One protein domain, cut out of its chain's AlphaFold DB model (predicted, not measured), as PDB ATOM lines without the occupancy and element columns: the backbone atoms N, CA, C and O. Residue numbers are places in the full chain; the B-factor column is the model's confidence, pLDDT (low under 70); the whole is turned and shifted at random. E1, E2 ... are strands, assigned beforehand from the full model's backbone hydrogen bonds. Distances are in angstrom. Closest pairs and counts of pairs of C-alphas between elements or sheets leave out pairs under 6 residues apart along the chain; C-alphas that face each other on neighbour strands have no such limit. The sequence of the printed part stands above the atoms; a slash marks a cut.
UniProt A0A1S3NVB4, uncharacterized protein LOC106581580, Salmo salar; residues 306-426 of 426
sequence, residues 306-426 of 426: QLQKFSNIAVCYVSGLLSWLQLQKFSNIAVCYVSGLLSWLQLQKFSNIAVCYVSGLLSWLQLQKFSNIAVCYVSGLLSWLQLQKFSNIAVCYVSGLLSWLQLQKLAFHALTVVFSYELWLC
ATOM      1  N   GLN A 306      13.975  17.505 -14.483       97.25
ATOM      2  CA  GLN A 306      15.008  17.111 -13.518       97.25
ATOM      3  C   GLN A 306      14.459  16.878 -12.113       97.25
ATOM      4  O   GLN A 306      13.669  17.641 -11.562       97.25
ATOM      5  N   LEU A 307      14.947  15.798 -11.511       94.62
ATOM      6  CA  LEU A 307      14.584  15.377 -10.167       94.62
ATOM      7  C   LEU A 307      15.863  15.357  -9.328       94.62
ATOM      8  O   LEU A 307      16.786  14.592  -9.616       94.62
ATOM      9  N   GLN A 308      15.949  16.197  -8.292       94.06
ATOM     10  CA  GLN A 308      17.083  16.200  -7.359       94.06
ATOM     11  C   GLN A 308      16.705  15.692  -5.960       94.06
ATOM     12  O   GLN A 308      15.911  16.332  -5.264       94.06
ATOM     13  N   LYS A 309      17.405  14.646  -5.489       92.69
ATOM     14  CA  LYS A 309      17.324  14.065  -4.129       92.69
ATOM     15  C   LYS A 309      15.964  13.423  -3.820       92.69
ATOM     16  O   LYS A 309      15.082  14.078  -3.267       92.69
ATOM     17  N   PHE A 310      15.848  12.144  -4.174       90.25
ATOM     18  CA  PHE A 310      14.646  11.304  -4.071       90.25
ATOM     19  C   PHE A 310      14.951  10.012  -3.302       90.25
ATOM     20  O   PHE A 310      16.091   9.549  -3.330       90.25
ATOM     21  N   SER A 311      13.954   9.389  -2.669       90.31
ATOM     22  CA  SER A 311      14.068   7.980  -2.259       90.31
ATOM     23  C   SER A 311      13.521   7.076  -3.362       90.31
ATOM     24  O   SER A 311      14.302   6.371  -3.995       90.31
ATOM     25  N   ASN A 312      12.222   7.148  -3.659       92.56
ATOM     26  CA  ASN A 312      11.551   6.254  -4.605       92.56
ATOM     27  C   ASN A 312      10.739   7.024  -5.657       92.56
ATOM     28  O   ASN A 312      10.058   7.999  -5.334       92.56
ATOM     29  N   ILE A 313      10.753   6.539  -6.899       94.06
ATOM     30  CA  ILE A 313       9.812   6.939  -7.954       94.06
ATOM     31  C   ILE A 313       9.229   5.663  -8.573       94.06
ATOM     32  O   ILE A 313       9.994   4.816  -9.027       94.06
ATOM     33  N   ALA A 314       7.906   5.483  -8.602       94.06
ATOM     34  CA  ALA A 314       7.337   4.302  -9.260       94.06
ATOM     35  C   ALA A 314       7.324   4.474 -10.790       94.06
ATOM     36  O   ALA A 314       7.896   3.646 -11.490       94.06
ATOM     37  N   VAL A 315       6.778   5.574 -11.314       96.19
ATOM     38  CA  VAL A 315       6.777   5.890 -12.750       96.19
ATOM     39  C   VAL A 315       7.252   7.322 -12.988       96.19
ATOM     40  O   VAL A 315       6.650   8.279 -12.502       96.19
ATOM     41  N   CYS A 316       8.311   7.468 -13.779       96.06
ATOM     42  CA  CYS A 316       8.700   8.710 -14.438       96.06
ATOM     43  C   CYS A 316       8.524   8.503 -15.946       96.06
ATOM     44  O   CYS A 316       9.241   7.697 -16.533       96.06
ATOM     45  N   TYR A 317       7.564   9.192 -16.554       96.75
ATOM     46  CA  TYR A 317       7.225   9.089 -17.974       96.75
ATOM     47  C   TYR A 317       7.371  10.452 -18.636       96.75
ATOM     48  O   TYR A 317       6.956  11.436 -18.026       96.75
ATOM     49  N   VAL A 318       7.921  10.548 -19.853       96.25
ATOM     50  CA  VAL A 318       8.202  11.867 -20.412       96.25
ATOM     51  C   VAL A 318       8.020  12.039 -21.963       96.25
ATOM     52  O   VAL A 318       8.189  11.078 -22.715       96.25
ATOM     53  N   SER A 319       7.487  13.224 -22.362       94.88
ATOM     54  CA  SER A 319       6.616  13.661 -23.511       94.88
ATOM     55  C   SER A 319       6.953  14.962 -24.335       94.88
ATOM     56  O   SER A 319       7.336  15.961 -23.746       94.88
ATOM     57  N   GLY A 320       6.756  15.094 -25.652       93.38
ATOM     58  CA  GLY A 320       7.124  16.227 -26.557       93.38
ATOM     59  C   GLY A 320       8.446  16.227 -27.387       93.38
ATOM     60  O   GLY A 320       9.514  15.950 -26.855       93.38
ATOM     61  N   LEU A 321       8.368  16.565 -28.683       94.38
ATOM     62  CA  LEU A 321       9.398  16.537 -29.759       94.38
ATOM     63  C   LEU A 321      10.908  16.637 -29.382       94.38
ATOM     64  O   LEU A 321      11.683  15.790 -29.827       94.38
ATOM     65  N   LEU A 322      11.400  17.623 -28.624       96.25
ATOM     66  CA  LEU A 322      12.809  17.647 -28.142       96.25
ATOM     67  C   LEU A 322      12.855  17.322 -26.669       96.25
ATOM     68  O   LEU A 322      12.092  17.946 -25.982       96.25
ATOM     69  N   SER A 323      13.736  16.462 -26.156       96.00
ATOM     70  CA  SER A 323      13.443  15.770 -24.891       96.00
ATOM     71  C   SER A 323      14.675  15.491 -24.022       96.00
ATOM     72  O   SER A 323      15.599  14.843 -24.490       96.00
ATOM     73  N   TRP A 324      14.703  15.926 -22.756       96.81
ATOM     74  CA  TRP A 324      15.892  15.891 -21.873       96.81
ATOM     75  C   TRP A 324      15.634  15.538 -20.384       96.81
ATOM     76  O   TRP A 324      15.299  16.395 -19.600       96.81
ATOM     77  N   LEU A 325      15.797  14.315 -19.888       97.12
ATOM     78  CA  LEU A 325      15.586  13.991 -18.463       97.12
ATOM     79  C   LEU A 325      16.910  14.005 -17.704       97.12
ATOM     80  O   LEU A 325      17.861  13.367 -18.132       97.12
ATOM     81  N   GLN A 326      16.971  14.636 -16.535       97.25
ATOM     82  CA  GLN A 326      18.134  14.582 -15.654       97.25
ATOM     83  C   GLN A 326      17.753  14.239 -14.210       97.25
ATOM     84  O   GLN A 326      17.273  15.075 -13.444       97.25
ATOM     85  N   LEU A 327      18.046  13.016 -13.779       94.56
ATOM     86  CA  LEU A 327      17.802  12.586 -12.401       94.56
ATOM     87  C   LEU A 327      19.115  12.565 -11.613       94.56
ATOM     88  O   LEU A 327      20.105  11.972 -12.044       94.56
ATOM     89  N   GLN A 328      19.131  13.187 -10.434       94.31
ATOM     90  CA  GLN A 328      20.308  13.256  -9.570       94.31
ATOM     91  C   GLN A 328      19.993  12.803  -8.140       94.31
ATOM     92  O   GLN A 328      19.181  13.428  -7.451       94.31
ATOM     93  N   LYS A 329      20.748  11.815  -7.640       92.81
ATOM     94  CA  LYS A 329      20.686  11.300  -6.257       92.81
ATOM     95  C   LYS A 329      19.313  10.702  -5.927       92.81
ATOM     96  O   LYS A 329      18.495  11.360  -5.287       92.81
ATOM     97  N   PHE A 330      19.075   9.462  -6.339       91.38
ATOM     98  CA  PHE A 330      17.835   8.731  -6.047       91.38
ATOM     99  C   PHE A 330      18.117   7.292  -5.603       91.38
ATOM    100  O   PHE A 330      19.087   6.702  -6.064       91.38
ATOM    101  N   SER A 331      17.318   6.708  -4.705       91.56
ATOM    102  CA  SER A 331      17.528   5.305  -4.310       91.56
ATOM    103  C   SER A 331      16.961   4.355  -5.365       91.56
ATOM    104  O   SER A 331      17.730   3.630  -5.991       91.56
ATOM    105  N   ASN A 332      15.650   4.391  -5.612       92.81
ATOM    106  CA  ASN A 332      14.962   3.427  -6.473       92.81
ATOM    107  C   ASN A 332      14.079   4.110  -7.526       92.81
ATOM    108  O   ASN A 332      13.367   5.068  -7.213       92.81
ATOM    109  N   ILE A 333      14.052   3.557  -8.741       94.00
ATOM    110  CA  ILE A 333      13.001   3.822  -9.736       94.00
ATOM    111  C   ILE A 333      12.440   2.493 -10.244       94.00
ATOM    112  O   ILE A 333      13.214   1.612 -10.610       94.00
ATOM    113  N   ALA A 334      11.116   2.330 -10.293       93.50
ATOM    114  CA  ALA A 334      10.536   1.144 -10.930       93.50
ATOM    115  C   ALA A 334      10.509   1.302 -12.461       93.50
ATOM    116  O   ALA A 334      11.124   0.501 -13.156       93.50
ATOM    117  N   VAL A 335       9.902   2.367 -12.990       96.06
ATOM    118  CA  VAL A 335       9.882   2.668 -14.432       96.06
ATOM    119  C   VAL A 335      10.350   4.098 -14.698       96.06
ATOM    120  O   VAL A 335       9.798   5.061 -14.168       96.06
ATOM    121  N   CYS A 336      11.349   4.232 -15.564       95.94
ATOM    122  CA  CYS A 336      11.760   5.476 -16.197       95.94
ATOM    123  C   CYS A 336      11.581   5.315 -17.710       95.94
ATOM    124  O   CYS A 336      12.266   4.490 -18.305       95.94
ATOM    125  N   TYR A 337      10.690   6.085 -18.326       96.62
ATOM    126  CA  TYR A 337      10.480   6.111 -19.772       96.62
ATOM    127  C   TYR A 337      10.675   7.543 -20.259       96.62
ATOM    128  O   TYR A 337       9.884   8.430 -19.955       96.62
ATOM    129  N   VAL A 338      11.754   7.759 -20.995       96.12
ATOM    130  CA  VAL A 338      12.067   8.979 -21.735       96.12
ATOM    131  C   VAL A 338      11.947   8.660 -23.190       96.12
ATOM    132  O   VAL A 338      12.198   7.523 -23.602       96.12
ATOM    133  N   SER A 339      11.608   9.664 -23.985       95.25
ATOM    134  CA  SER A 339      11.531   9.442 -25.399       95.25
ATOM    135  C   SER A 339      11.974  10.756 -26.198       95.25
ATOM    136  O   SER A 339      12.503  11.635 -25.533       95.25
ATOM    137  N   GLY A 340      11.992  10.920 -27.550       93.81
ATOM    138  CA  GLY A 340      12.239  12.128 -28.395       93.81
ATOM    139  C   GLY A 340      11.893  12.077 -29.901       93.81
ATOM    140  O   GLY A 340      12.072  11.060 -30.527       93.81
ATOM    141  N   LEU A 341      11.643  13.179 -30.617       94.25
ATOM    142  CA  LEU A 341      12.339  13.258 -31.923       94.25
ATOM    143  C   LEU A 341      13.843  13.285 -31.620       94.25
ATOM    144  O   LEU A 341      14.602  12.460 -32.119       94.25
ATOM    145  N   LEU A 342      14.243  14.160 -30.693       96.25
ATOM    146  CA  LEU A 342      15.541  14.089 -30.021       96.25
ATOM    147  C   LEU A 342      15.321  13.740 -28.544       96.25
ATOM    148  O   LEU A 342      14.558  14.426 -27.866       96.25
ATOM    149  N   SER A 343      15.955  12.668 -28.072       95.69
ATOM    150  CA  SER A 343      15.738  12.026 -26.773       95.69
ATOM    151  C   SER A 343      17.020  11.981 -25.957       95.69
ATOM    152  O   SER A 343      18.053  11.527 -26.443       95.69
ATOM    153  N   TRP A 344      16.977  12.448 -24.715       96.75
ATOM    154  CA  TRP A 344      18.156  12.597 -23.870       96.75
ATOM    155  C   TRP A 344      17.804  12.255 -22.427       96.75
ATOM    156  O   TRP A 344      16.845  12.782 -21.875       96.75
ATOM    157  N   LEU A 345      18.576  11.374 -21.800       96.88
ATOM    158  CA  LEU A 345      18.410  10.956 -20.413       96.88
ATOM    159  C   LEU A 345      19.774  10.881 -19.716       96.88
ATOM    160  O   LEU A 345      20.662  10.138 -20.126       96.88
ATOM    161  N   GLN A 346      19.924  11.610 -18.615       97.25
ATOM    162  CA  GLN A 346      21.081  11.585 -17.732       97.25
ATOM    163  C   GLN A 346      20.677  11.160 -16.317       97.25
ATOM    164  O   GLN A 346      19.948  11.865 -15.621       97.25
ATOM    165  N   LEU A 347      21.218  10.042 -15.837       94.88
ATOM    166  CA  LEU A 347      21.020   9.567 -14.467       94.88
ATOM    167  C   LEU A 347      22.347   9.609 -13.705       94.88
ATOM    168  O   LEU A 347      23.335   9.003 -14.124       94.88
ATOM    169  N   GLN A 348      22.381  10.301 -12.565       94.06
ATOM    170  CA  GLN A 348      23.577  10.417 -11.727       94.06
ATOM    171  C   GLN A 348      23.318   9.996 -10.276       94.06
ATOM    172  O   GLN A 348      22.492  10.602  -9.590       94.06
ATOM    173  N   LYS A 349      24.145   9.072  -9.765       92.75
ATOM    174  CA  LYS A 349      24.183   8.607  -8.366       92.75
ATOM    175  C   LYS A 349      22.872   7.940  -7.940       92.75
ATOM    176  O   LYS A 349      22.025   8.601  -7.339       92.75
ATOM    177  N   PHE A 350      22.729   6.645  -8.212       91.81
ATOM    178  CA  PHE A 350      21.533   5.893  -7.823       91.81
ATOM    179  C   PHE A 350      21.788   4.465  -7.344       91.81
ATOM    180  O   PHE A 350      22.851   3.911  -7.599       91.81
ATOM    181  N   SER A 351      20.833   3.862  -6.630       91.06
ATOM    182  CA  SER A 351      20.949   2.455  -6.222       91.06
ATOM    183  C   SER A 351      20.359   1.533  -7.288       91.06
ATOM    184  O   SER A 351      21.117   0.819  -7.938       91.06
ATOM    185  N   ASN A 352      19.043   1.572  -7.512       92.12
ATOM    186  CA  ASN A 352      18.338   0.584  -8.333       92.12
ATOM    187  C   ASN A 352      17.412   1.225  -9.377       92.12
ATOM    188  O   ASN A 352      16.705   2.191  -9.079       92.12
ATOM    189  N   ILE A 353      17.343   0.622 -10.567       94.00
ATOM    190  CA  ILE A 353      16.261   0.844 -11.537       94.00
ATOM    191  C   ILE A 353      15.732  -0.510 -12.020       94.00
ATOM    192  O   ILE A 353      16.528  -1.364 -12.408       94.00
ATOM    193  N   ALA A 354      14.414  -0.720 -12.026       92.69
ATOM    194  CA  ALA A 354      13.849  -1.933 -12.623       92.69
ATOM    195  C   ALA A 354      13.761  -1.811 -14.156       92.69
ATOM    196  O   ALA A 354      14.343  -2.635 -14.856       92.69
ATOM    197  N   VAL A 355      13.133  -0.758 -14.687       95.38
ATOM    198  CA  VAL A 355      13.055  -0.488 -16.132       95.38
ATOM    199  C   VAL A 355      13.485   0.946 -16.444       95.38
ATOM    200  O   VAL A 355      12.938   1.904 -15.900       95.38
ATOM    201  N   CYS A 356      14.444   1.091 -17.353       95.06
ATOM    202  CA  CYS A 356      14.819   2.345 -17.995       95.06
ATOM    203  C   CYS A 356      14.607   2.199 -19.504       95.06
ATOM    204  O   CYS A 356      15.204   1.314 -20.104       95.06
ATOM    205  N   TYR A 357      13.797   3.060 -20.108       96.12
ATOM    206  CA  TYR A 357      13.530   3.130 -21.542       96.12
ATOM    207  C   TYR A 357      13.837   4.559 -22.015       96.12
ATOM    208  O   TYR A 357      13.405   5.525 -21.390       96.12
ATOM    209  N   VAL A 358      14.617   4.698 -23.080       95.31
ATOM    210  CA  VAL A 358      14.908   5.951 -23.798       95.31
ATOM    211  C   VAL A 358      14.609   5.666 -25.249       95.31
ATOM    212  O   VAL A 358      14.997   4.600 -25.695       95.31
ATOM    213  N   SER A 359      13.955   6.553 -25.986       94.69
ATOM    214  CA  SER A 359      13.580   6.284 -27.377       94.69
ATOM    215  C   SER A 359      13.485   7.599 -28.169       94.69
ATOM    216  O   SER A 359      12.834   8.484 -27.693       94.69
ATOM    217  N   GLY A 360      14.067   7.826 -29.342       93.50
ATOM    218  CA  GLY A 360      13.924   9.021 -30.176       93.50
ATOM    219  C   GLY A 360      14.822   9.018 -31.391       93.50
ATOM    220  O   GLY A 360      15.949   8.585 -31.221       93.50
ATOM    221  N   LEU A 361      14.386   9.498 -32.572       93.88
ATOM    222  CA  LEU A 361      15.168   9.509 -33.835       93.88
ATOM    223  C   LEU A 361      16.673   9.762 -33.603       93.88
ATOM    224  O   LEU A 361      17.509   9.043 -34.150       93.88
ATOM    225  N   LEU A 362      17.025  10.715 -32.734       95.25
ATOM    226  CA  LEU A 362      18.307  10.678 -32.020       95.25
ATOM    227  C   LEU A 362      18.072  10.377 -30.535       95.25
ATOM    228  O   LEU A 362      17.299  11.085 -29.893       95.25
ATOM    229  N   SER A 363      18.767   9.382 -29.979       94.81
ATOM    230  CA  SER A 363      18.558   8.937 -28.591       94.81
ATOM    231  C   SER A 363      19.832   8.846 -27.773       94.81
ATOM    232  O   SER A 363      20.822   8.267 -28.207       94.81
ATOM    233  N   TRP A 364      19.818   9.375 -26.559       96.31
ATOM    234  CA  TRP A 364      21.020   9.540 -25.755       96.31
ATOM    235  C   TRP A 364      20.754   9.151 -24.305       96.31
ATOM    236  O   TRP A 364      19.881   9.720 -23.653       96.31
ATOM    237  N   LEU A 365      21.527   8.198 -23.786       96.06
ATOM    238  CA  LEU A 365      21.455   7.763 -22.396       96.06
ATOM    239  C   LEU A 365      22.837   7.793 -21.741       96.06
ATOM    240  O   LEU A 365      23.753   7.087 -22.162       96.06
ATOM    241  N   GLN A 366      22.969   8.560 -20.661       96.44
ATOM    242  CA  GLN A 366      24.156   8.590 -19.813       96.44
ATOM    243  C   GLN A 366      23.817   8.187 -18.376       96.44
ATOM    244  O   GLN A 366      23.108   8.901 -17.666       96.44
ATOM    245  N   LEU A 367      24.395   7.081 -17.909       94.12
ATOM    246  CA  LEU A 367      24.248   6.588 -16.540       94.12
ATOM    247  C   LEU A 367      25.589   6.676 -15.803       94.12
ATOM    248  O   LEU A 367      26.584   6.093 -16.236       94.12
ATOM    249  N   GLN A 368      25.626   7.380 -14.671       93.38
ATOM    250  CA  GLN A 368      26.834   7.542 -13.855       93.38
ATOM    251  C   GLN A 368      26.604   7.153 -12.390       93.38
ATOM    252  O   GLN A 368      25.756   7.739 -11.715       93.38
ATOM    253  N   LYS A 369      27.478   6.286 -11.859       91.75
ATOM    254  CA  LYS A 369      27.564   5.884 -10.441       91.75
ATOM    255  C   LYS A 369      26.287   5.193  -9.960       91.75
ATOM    256  O   LYS A 369      25.445   5.839  -9.336       91.75
ATOM    257  N   PHE A 370      26.158   3.893 -10.230       90.31
ATOM    258  CA  PHE A 370      24.980   3.125  -9.819       90.31
ATOM    259  C   PHE A 370      25.250   1.696  -9.346       90.31
ATOM    260  O   PHE A 370      26.301   1.133  -9.637       90.31
ATOM    261  N   SER A 371      24.307   1.103  -8.607       89.44
ATOM    262  CA  SER A 371      24.404  -0.303  -8.194       89.44
ATOM    263  C   SER A 371      23.792  -1.231  -9.244       89.44
ATOM    264  O   SER A 371      24.540  -1.915  -9.937       89.44
ATOM    265  N   ASN A 372      22.464  -1.237  -9.406       89.44
ATOM    266  CA  ASN A 372      21.752  -2.239 -10.205       89.44
ATOM    267  C   ASN A 372      20.795  -1.617 -11.231       89.44
ATOM    268  O   ASN A 372      20.075  -0.661 -10.929       89.44
ATOM    269  N   ILE A 373      20.711  -2.235 -12.409       91.12
ATOM    270  CA  ILE A 373      19.607  -2.055 -13.361       91.12
ATOM    271  C   ILE A 373      19.117  -3.438 -13.793       91.12
ATOM    272  O   ILE A 373      19.935  -4.270 -14.183       91.12
ATOM    273  N   ALA A 374      17.809  -3.701 -13.748       88.44
ATOM    274  CA  ALA A 374      17.274  -4.946 -14.305       88.44
ATOM    275  C   ALA A 374      17.170  -4.847 -15.837       88.44
ATOM    276  O   ALA A 374      17.872  -5.570 -16.539       88.44
ATOM    277  N   VAL A 375      16.393  -3.896 -16.363       92.00
ATOM    278  CA  VAL A 375      16.264  -3.651 -17.807       92.00
ATOM    279  C   VAL A 375      16.632  -2.210 -18.145       92.00
ATOM    280  O   VAL A 375      16.009  -1.261 -17.671       92.00
ATOM    281  N   CYS A 376      17.628  -2.050 -19.008       93.50
ATOM    282  CA  CYS A 376      17.865  -0.833 -19.771       93.50
ATOM    283  C   CYS A 376      17.410  -1.060 -21.220       93.50
ATOM    284  O   CYS A 376      17.637  -2.135 -21.771       93.50
ATOM    285  N   TYR A 377      16.789  -0.053 -21.826       94.00
ATOM    286  CA  TYR A 377      16.467   0.043 -23.243       94.00
ATOM    287  C   TYR A 377      16.762   1.483 -23.703       94.00
ATOM    288  O   TYR A 377      16.283   2.428 -23.085       94.00
ATOM    289  N   VAL A 378      17.574   1.685 -24.738       94.00
ATOM    290  CA  VAL A 378      17.700   2.988 -25.449       94.00
ATOM    291  C   VAL A 378      16.999   2.854 -26.793       94.00
ATOM    292  O   VAL A 378      16.556   1.745 -27.070       94.00
ATOM    293  N   SER A 379      16.816   3.886 -27.634       92.38
ATOM    294  CA  SER A 379      16.277   3.677 -28.986       92.38
ATOM    295  C   SER A 379      16.241   4.905 -29.939       92.38
ATOM    296  O   SER A 379      15.729   5.878 -29.485       92.38
ATOM    297  N   GLY A 380      16.630   4.950 -31.234       92.00
ATOM    298  CA  GLY A 380      16.354   6.060 -32.180       92.00
ATOM    299  C   GLY A 380      16.279   5.859 -33.714       92.00
ATOM    300  O   GLY A 380      15.280   5.385 -34.244       92.00
ATOM    301  N   LEU A 381      17.316   6.314 -34.410       90.88
ATOM    302  CA  LEU A 381      17.783   6.048 -35.792       90.88
ATOM    303  C   LEU A 381      19.313   6.201 -35.775       90.88
ATOM    304  O   LEU A 381      20.033   5.423 -36.399       90.88
ATOM    305  N   LEU A 382      19.780   7.161 -34.968       92.75
ATOM    306  CA  LEU A 382      21.022   7.089 -34.204       92.75
ATOM    307  C   LEU A 382      20.678   6.890 -32.715       92.75
ATOM    308  O   LEU A 382      19.658   7.387 -32.229       92.75
ATOM    309  N   SER A 383      21.539   6.231 -31.942       92.50
ATOM    310  CA  SER A 383      21.543   6.389 -30.481       92.50
ATOM    311  C   SER A 383      22.921   6.216 -29.874       92.50
ATOM    312  O   SER A 383      23.874   5.821 -30.541       92.50
ATOM    313  N   TRP A 384      22.997   6.502 -28.578       94.31
ATOM    314  CA  TRP A 384      24.211   6.468 -27.794       94.31
ATOM    315  C   TRP A 384      23.912   6.068 -26.348       94.31
ATOM    316  O   TRP A 384      23.028   6.644 -25.708       94.31
ATOM    317  N   LEU A 385      24.666   5.100 -25.828       94.38
ATOM    318  CA  LEU A 385      24.582   4.649 -24.440       94.38
ATOM    319  C   LEU A 385      25.959   4.727 -23.769       94.38
ATOM    320  O   LEU A 385      26.884   4.026 -24.172       94.38
ATOM    321  N   GLN A 386      26.094   5.539 -22.718       94.19
ATOM    322  CA  GLN A 386      27.303   5.623 -21.894       94.19
ATOM    323  C   GLN A 386      27.019   5.218 -20.446       94.19
ATOM    324  O   GLN A 386      26.177   5.805 -19.765       94.19
ATOM    325  N   LEU A 387      27.785   4.245 -19.952       91.94
ATOM    326  CA  LEU A 387      27.627   3.631 -18.636       91.94
ATOM    327  C   LEU A 387      28.929   3.749 -17.835       91.94
ATOM    328  O   LEU A 387      29.935   3.132 -18.182       91.94
ATOM    329  N   GLN A 388      28.922   4.522 -16.746       91.31
ATOM    330  CA  GLN A 388      30.106   4.771 -15.916       91.31
ATOM    331  C   GLN A 388      29.899   4.347 -14.457       91.31
ATOM    332  O   GLN A 388      28.981   4.821 -13.788       91.31
ATOM    333  N   LYS A 389      30.846   3.561 -13.926       89.56
ATOM    334  CA  LYS A 389      30.962   3.170 -12.506       89.56
ATOM    335  C   LYS A 389      29.697   2.474 -11.984       89.56
ATOM    336  O   LYS A 389      28.930   3.062 -11.224       89.56
ATOM    337  N   PHE A 390      29.504   1.225 -12.408       88.44
ATOM    338  CA  PHE A 390      28.335   0.410 -12.075       88.44
ATOM    339  C   PHE A 390      28.687  -0.966 -11.500       88.44
ATOM    340  O   PHE A 390      29.748  -1.503 -11.821       88.44
ATOM    341  N   SER A 391      27.790  -1.551 -10.697       87.88
ATOM    342  CA  SER A 391      27.922  -2.940 -10.228       87.88
ATOM    343  C   SER A 391      27.296  -3.929 -11.219       87.88
ATOM    344  O   SER A 391      28.023  -4.718 -11.821       87.88
ATOM    345  N   ASN A 392      25.980  -3.854 -11.447       87.00
ATOM    346  CA  ASN A 392      25.212  -4.850 -12.201       87.00
ATOM    347  C   ASN A 392      24.241  -4.217 -13.209       87.00
ATOM    348  O   ASN A 392      23.591  -3.208 -12.926       87.00
ATOM    349  N   ILE A 393      24.090  -4.875 -14.357       87.81
ATOM    350  CA  ILE A 393      23.005  -4.674 -15.325       87.81
ATOM    351  C   ILE A 393      22.585  -6.072 -15.778       87.81
ATOM    352  O   ILE A 393      23.464  -6.833 -16.182       87.81
ATOM    353  N   ALA A 394      21.299  -6.425 -15.705       85.88
ATOM    354  CA  ALA A 394      20.841  -7.735 -16.179       85.88
ATOM    355  C   ALA A 394      20.563  -7.745 -17.697       85.88
ATOM    356  O   ALA A 394      20.967  -8.684 -18.376       85.88
ATOM    357  N   VAL A 395      19.937  -6.693 -18.243       88.06
ATOM    358  CA  VAL A 395      19.574  -6.576 -19.673       88.06
ATOM    359  C   VAL A 395      19.803  -5.141 -20.186       88.06
ATOM    360  O   VAL A 395      19.518  -4.185 -19.466       88.06
ATOM    361  N   CYS A 396      20.321  -4.968 -21.415       91.06
ATOM    362  CA  CYS A 396      20.807  -3.675 -21.946       91.06
ATOM    363  C   CYS A 396      20.351  -3.367 -23.402       91.06
ATOM    364  O   CYS A 396      21.146  -2.995 -24.268       91.06
ATOM    365  N   TYR A 397      19.052  -3.571 -23.646       90.56
ATOM    366  CA  TYR A 397      18.286  -3.443 -24.899       90.56
ATOM    367  C   TYR A 397      18.286  -2.100 -25.637       90.56
ATOM    368  O   TYR A 397      18.739  -1.098 -25.088       90.56
ATOM    369  N   VAL A 398      17.682  -2.140 -26.844       90.75
ATOM    370  CA  VAL A 398      17.249  -1.152 -27.862       90.75
ATOM    371  C   VAL A 398      16.751  -2.000 -29.126       90.75
ATOM    372  O   VAL A 398      17.053  -3.191 -29.127       90.75
ATOM    373  N   SER A 399      16.061  -1.484 -30.195       88.88
ATOM    374  CA  SER A 399      15.577  -2.120 -31.521       88.88
ATOM    375  C   SER A 399      15.734  -1.393 -32.930       88.88
ATOM    376  O   SER A 399      14.886  -0.555 -33.211       88.88
ATOM    377  N   GLY A 400      16.742  -1.620 -33.825       88.81
ATOM    378  CA  GLY A 400      17.036  -0.794 -35.069       88.81
ATOM    379  C   GLY A 400      18.489  -0.699 -35.715       88.81
ATOM    380  O   GLY A 400      19.010  -1.746 -36.085       88.81
ATOM    381  N   LEU A 401      19.108   0.504 -35.952       85.31
ATOM    382  CA  LEU A 401      20.209   0.819 -36.953       85.31
ATOM    383  C   LEU A 401      21.665   1.174 -36.454       85.31
ATOM    384  O   LEU A 401      22.489   0.286 -36.256       85.31
ATOM    385  N   LEU A 402      22.064   2.465 -36.406       84.50
ATOM    386  CA  LEU A 402      23.466   2.969 -36.418       84.50
ATOM    387  C   LEU A 402      24.060   3.209 -35.004       84.50
ATOM    388  O   LEU A 402      23.719   4.175 -34.319       84.50
ATOM    389  N   SER A 403      24.954   2.323 -34.562       88.94
ATOM    390  CA  SER A 403      25.016   1.891 -33.155       88.94
ATOM    391  C   SER A 403      26.259   2.323 -32.346       88.94
ATOM    392  O   SER A 403      27.380   2.181 -32.825       88.94
ATOM    393  N   TRP A 404      26.073   2.774 -31.090       89.56
ATOM    394  CA  TRP A 404      27.155   3.171 -30.163       89.56
ATOM    395  C   TRP A 404      26.895   2.804 -28.688       89.56
ATOM    396  O   TRP A 404      25.886   3.208 -28.101       89.56
ATOM    397  N   LEU A 405      27.867   2.136 -28.055       90.94
ATOM    398  CA  LEU A 405      27.898   1.813 -26.620       90.94
ATOM    399  C   LEU A 405      29.275   2.121 -26.017       90.94
ATOM    400  O   LEU A 405      30.298   1.723 -26.569       90.94
ATOM    401  N   GLN A 406      29.307   2.756 -24.844       90.25
ATOM    402  CA  GLN A 406      30.525   2.979 -24.066       90.25
ATOM    403  C   GLN A 406      30.364   2.493 -22.620       90.25
ATOM    404  O   GLN A 406      29.530   2.995 -21.865       90.25
ATOM    405  N   LEU A 407      31.223   1.558 -22.209       87.12
ATOM    406  CA  LEU A 407      31.260   0.996 -20.859       87.12
ATOM    407  C   LEU A 407      32.537   1.426 -20.128       87.12
ATOM    408  O   LEU A 407      33.642   1.220 -20.620       87.12
ATOM    409  N   GLN A 408      32.393   1.974 -18.922       87.06
ATOM    410  CA  GLN A 408      33.498   2.275 -18.006       87.06
ATOM    411  C   GLN A 408      33.178   1.715 -16.615       87.06
ATOM    412  O   GLN A 408      32.777   2.431 -15.690       87.06
ATOM    413  N   LYS A 409      33.328   0.394 -16.493       74.00
ATOM    414  CA  LYS A 409      33.189  -0.362 -15.242       74.00
ATOM    415  C   LYS A 409      34.527  -0.441 -14.496       74.00
ATOM    416  O   LYS A 409      35.579  -0.197 -15.078       74.00
ATOM    417  N   LEU A 410      34.484  -0.831 -13.224       57.06
ATOM    418  CA  LEU A 410      35.621  -1.406 -12.503       57.06
ATOM    419  C   LEU A 410      35.123  -2.734 -11.867       57.06
ATOM    420  O   LEU A 410      34.136  -2.695 -11.139       57.06
ATOM    421  N   ALA A 411      35.772  -3.870 -12.192       32.88
ATOM    422  CA  ALA A 411      35.401  -5.293 -11.936       32.88
ATOM    423  C   ALA A 411      34.211  -5.885 -12.764       32.88
ATOM    424  O   ALA A 411      33.144  -5.293 -12.845       32.88
ATOM    425  N   PHE A 412      34.382  -7.041 -13.432       25.97
ATOM    426  CA  PHE A 412      33.728  -7.377 -14.730       25.97
ATOM    427  C   PHE A 412      32.216  -7.792 -14.778       25.97
ATOM    428  O   PHE A 412      31.788  -8.537 -13.902       25.97
ATOM    429  N   HIS A 413      31.442  -7.266 -15.792       27.11
ATOM    430  CA  HIS A 413      30.244  -7.811 -16.560       27.11
ATOM    431  C   HIS A 413      29.360  -6.741 -17.336       27.11
ATOM    432  O   HIS A 413      29.153  -5.674 -16.754       27.11
ATOM    433  N   ALA A 414      28.771  -7.037 -18.540       35.62
ATOM    434  CA  ALA A 414      27.520  -6.438 -19.171       35.62
ATOM    435  C   ALA A 414      27.615  -5.741 -20.603       35.62
ATOM    436  O   ALA A 414      28.619  -5.072 -20.797       35.62
ATOM    437  N   LEU A 415      26.626  -5.813 -21.568       23.36
ATOM    438  CA  LEU A 415      26.575  -5.131 -22.938       23.36
ATOM    439  C   LEU A 415      25.251  -5.312 -23.811       23.36
ATOM    440  O   LEU A 415      24.709  -6.410 -23.734       23.36
ATOM    441  N   THR A 416      24.757  -4.345 -24.669       51.84
ATOM    442  CA  THR A 416      23.891  -4.531 -25.935       51.84
ATOM    443  C   THR A 416      23.755  -3.321 -26.980       51.84
ATOM    444  O   THR A 416      24.826  -2.795 -27.256       51.84
ATOM    445  N   VAL A 417      22.598  -2.893 -27.622       11.40
ATOM    446  CA  VAL A 417      22.433  -1.898 -28.805       11.40
ATOM    447  C   VAL A 417      21.006  -1.876 -29.584       11.40
ATOM    448  O   VAL A 417      20.299  -2.841 -29.308       11.40
ATOM    449  N   VAL A 418      20.521  -0.929 -30.518       77.94
ATOM    450  CA  VAL A 418      19.203  -1.014 -31.412       77.94
ATOM    451  C   VAL A 418      18.247   0.251 -32.032       77.94
ATOM    452  O   VAL A 418      18.775   0.653 -33.050       77.94
ATOM    453  N   PHE A 419      16.932   0.811 -31.688       14.27
ATOM    454  CA  PHE A 419      16.074   2.169 -32.041       14.27
ATOM    455  C   PHE A 419      14.425   2.756 -31.730       14.27
ATOM    456  O   PHE A 419      13.678   1.847 -31.394       14.27
ATOM    457  N   SER A 420      13.805   4.115 -31.646       37.44
ATOM    458  CA  SER A 420      12.430   4.801 -30.911       37.44
ATOM    459  C   SER A 420      11.882   6.471 -30.684       37.44
ATOM    460  O   SER A 420      12.364   7.132 -31.595       37.44
ATOM    461  N   TYR A 421      10.970   7.197 -29.713       52.88
ATOM    462  CA  TYR A 421      10.448   8.804 -29.366       52.88
ATOM    463  C   TYR A 421       9.492   9.603 -28.064       52.88
ATOM    464  O   TYR A 421       8.491   8.915 -27.886       52.88
ATOM    465  N   GLU A 422       9.361  10.769 -27.086       72.56
ATOM    466  CA  GLU A 422       9.559  12.355 -26.415       72.56
ATOM    467  C   GLU A 422       9.881  13.164 -24.768       72.56
ATOM    468  O   GLU A 422      10.325  12.328 -23.981       72.56
ATOM    469  N   LEU A 423       9.778  14.590 -24.146       46.50
ATOM    470  CA  LEU A 423      10.257  15.629 -22.756       46.50
ATOM    471  C   LEU A 423       9.532  16.959 -21.646       46.50
ATOM    472  O   LEU A 423       8.402  16.621 -21.339       46.50
ATOM    473  N   TRP A 424       9.706  18.273 -20.827       57.41
ATOM    474  CA  TRP A 424      10.452  19.762 -20.121       57.41
ATOM    475  C   TRP A 424      10.794  19.715 -18.437       57.41
ATOM    476  O   TRP A 424      10.008  19.249 -17.616       57.41
ATOM    477  N   LEU A 425      11.930  20.367 -17.940       62.16
ATOM    478  CA  LEU A 425      12.450  21.156 -16.703       62.16
ATOM    479  C   LEU A 425      12.058  22.632 -16.348       62.16
ATOM    480  O   LEU A 425      11.137  22.870 -15.574       62.16
ATOM    481  N   CYS A 426      12.977  23.568 -16.659       44.28
ATOM    482  CA  CYS A 426      13.489  24.617 -15.757       44.28
ATOM    483  C   CYS A 426      12.735  25.938 -15.626       44.28
ATOM    484  O   CYS A 426      12.933  26.540 -14.541       44.28
TER     485      CYS A 426
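AT A GLANCE: This is residues 306 to 426 of the 426 residues of the protein "uncharacterized protein LOC106581580" of Salmo salar (UniProt A0A1S3NVB4). The chain is wound in stacked turns, a well-formed solenoid walled mostly by strand, with E2 winding through more than one turn. After E4, residues 409 to 426 run back along the stack towards its E1 end. The printed part has 121 residues, no named helix and four named strands, E1 E2 E3 E4 both along the chain and across one parallel sheet; the class is all strand. The whole is compact, radius of gyration of the C-alphas 13.0 A, spanning 33 by 31 by 19 A.

HOW THE PARTS SIT: E2, residues 322 to 377, bends by 178 degrees at residue 331. Its pairing is staggered: residues 326 to 337 pair with E1, residues 306 to 318 (N 335 and O 314, 2.8 A), and residues 362 to 377 with E3, residues 382 to 397 (N 384 and O 363, 2.8 A). E3 is also parallel to edge strand E4, residues 405 to 408 (N 406 and O 385, 2.8 A). E1 and E3 are apart.

IN THESE COORDINATES: E1 begins at C-alpha 306 (15.008, 17.111, -13.518); E4 ends at C-alpha 408 (33.498, 2.275, -18.006). First to last C-alpha, E1 measures 11.0 A, E2 18.6 A, E3 14.3 A and E4 10.3 A.

THE WHOLE: The farthest C-alphas, Gly 320 and Ala 411, are 38.4 A apart. The printed part has no cut and no long link. pLDDT is under 70 at residues 410 to 417, 419 to 421 and 423 to 426.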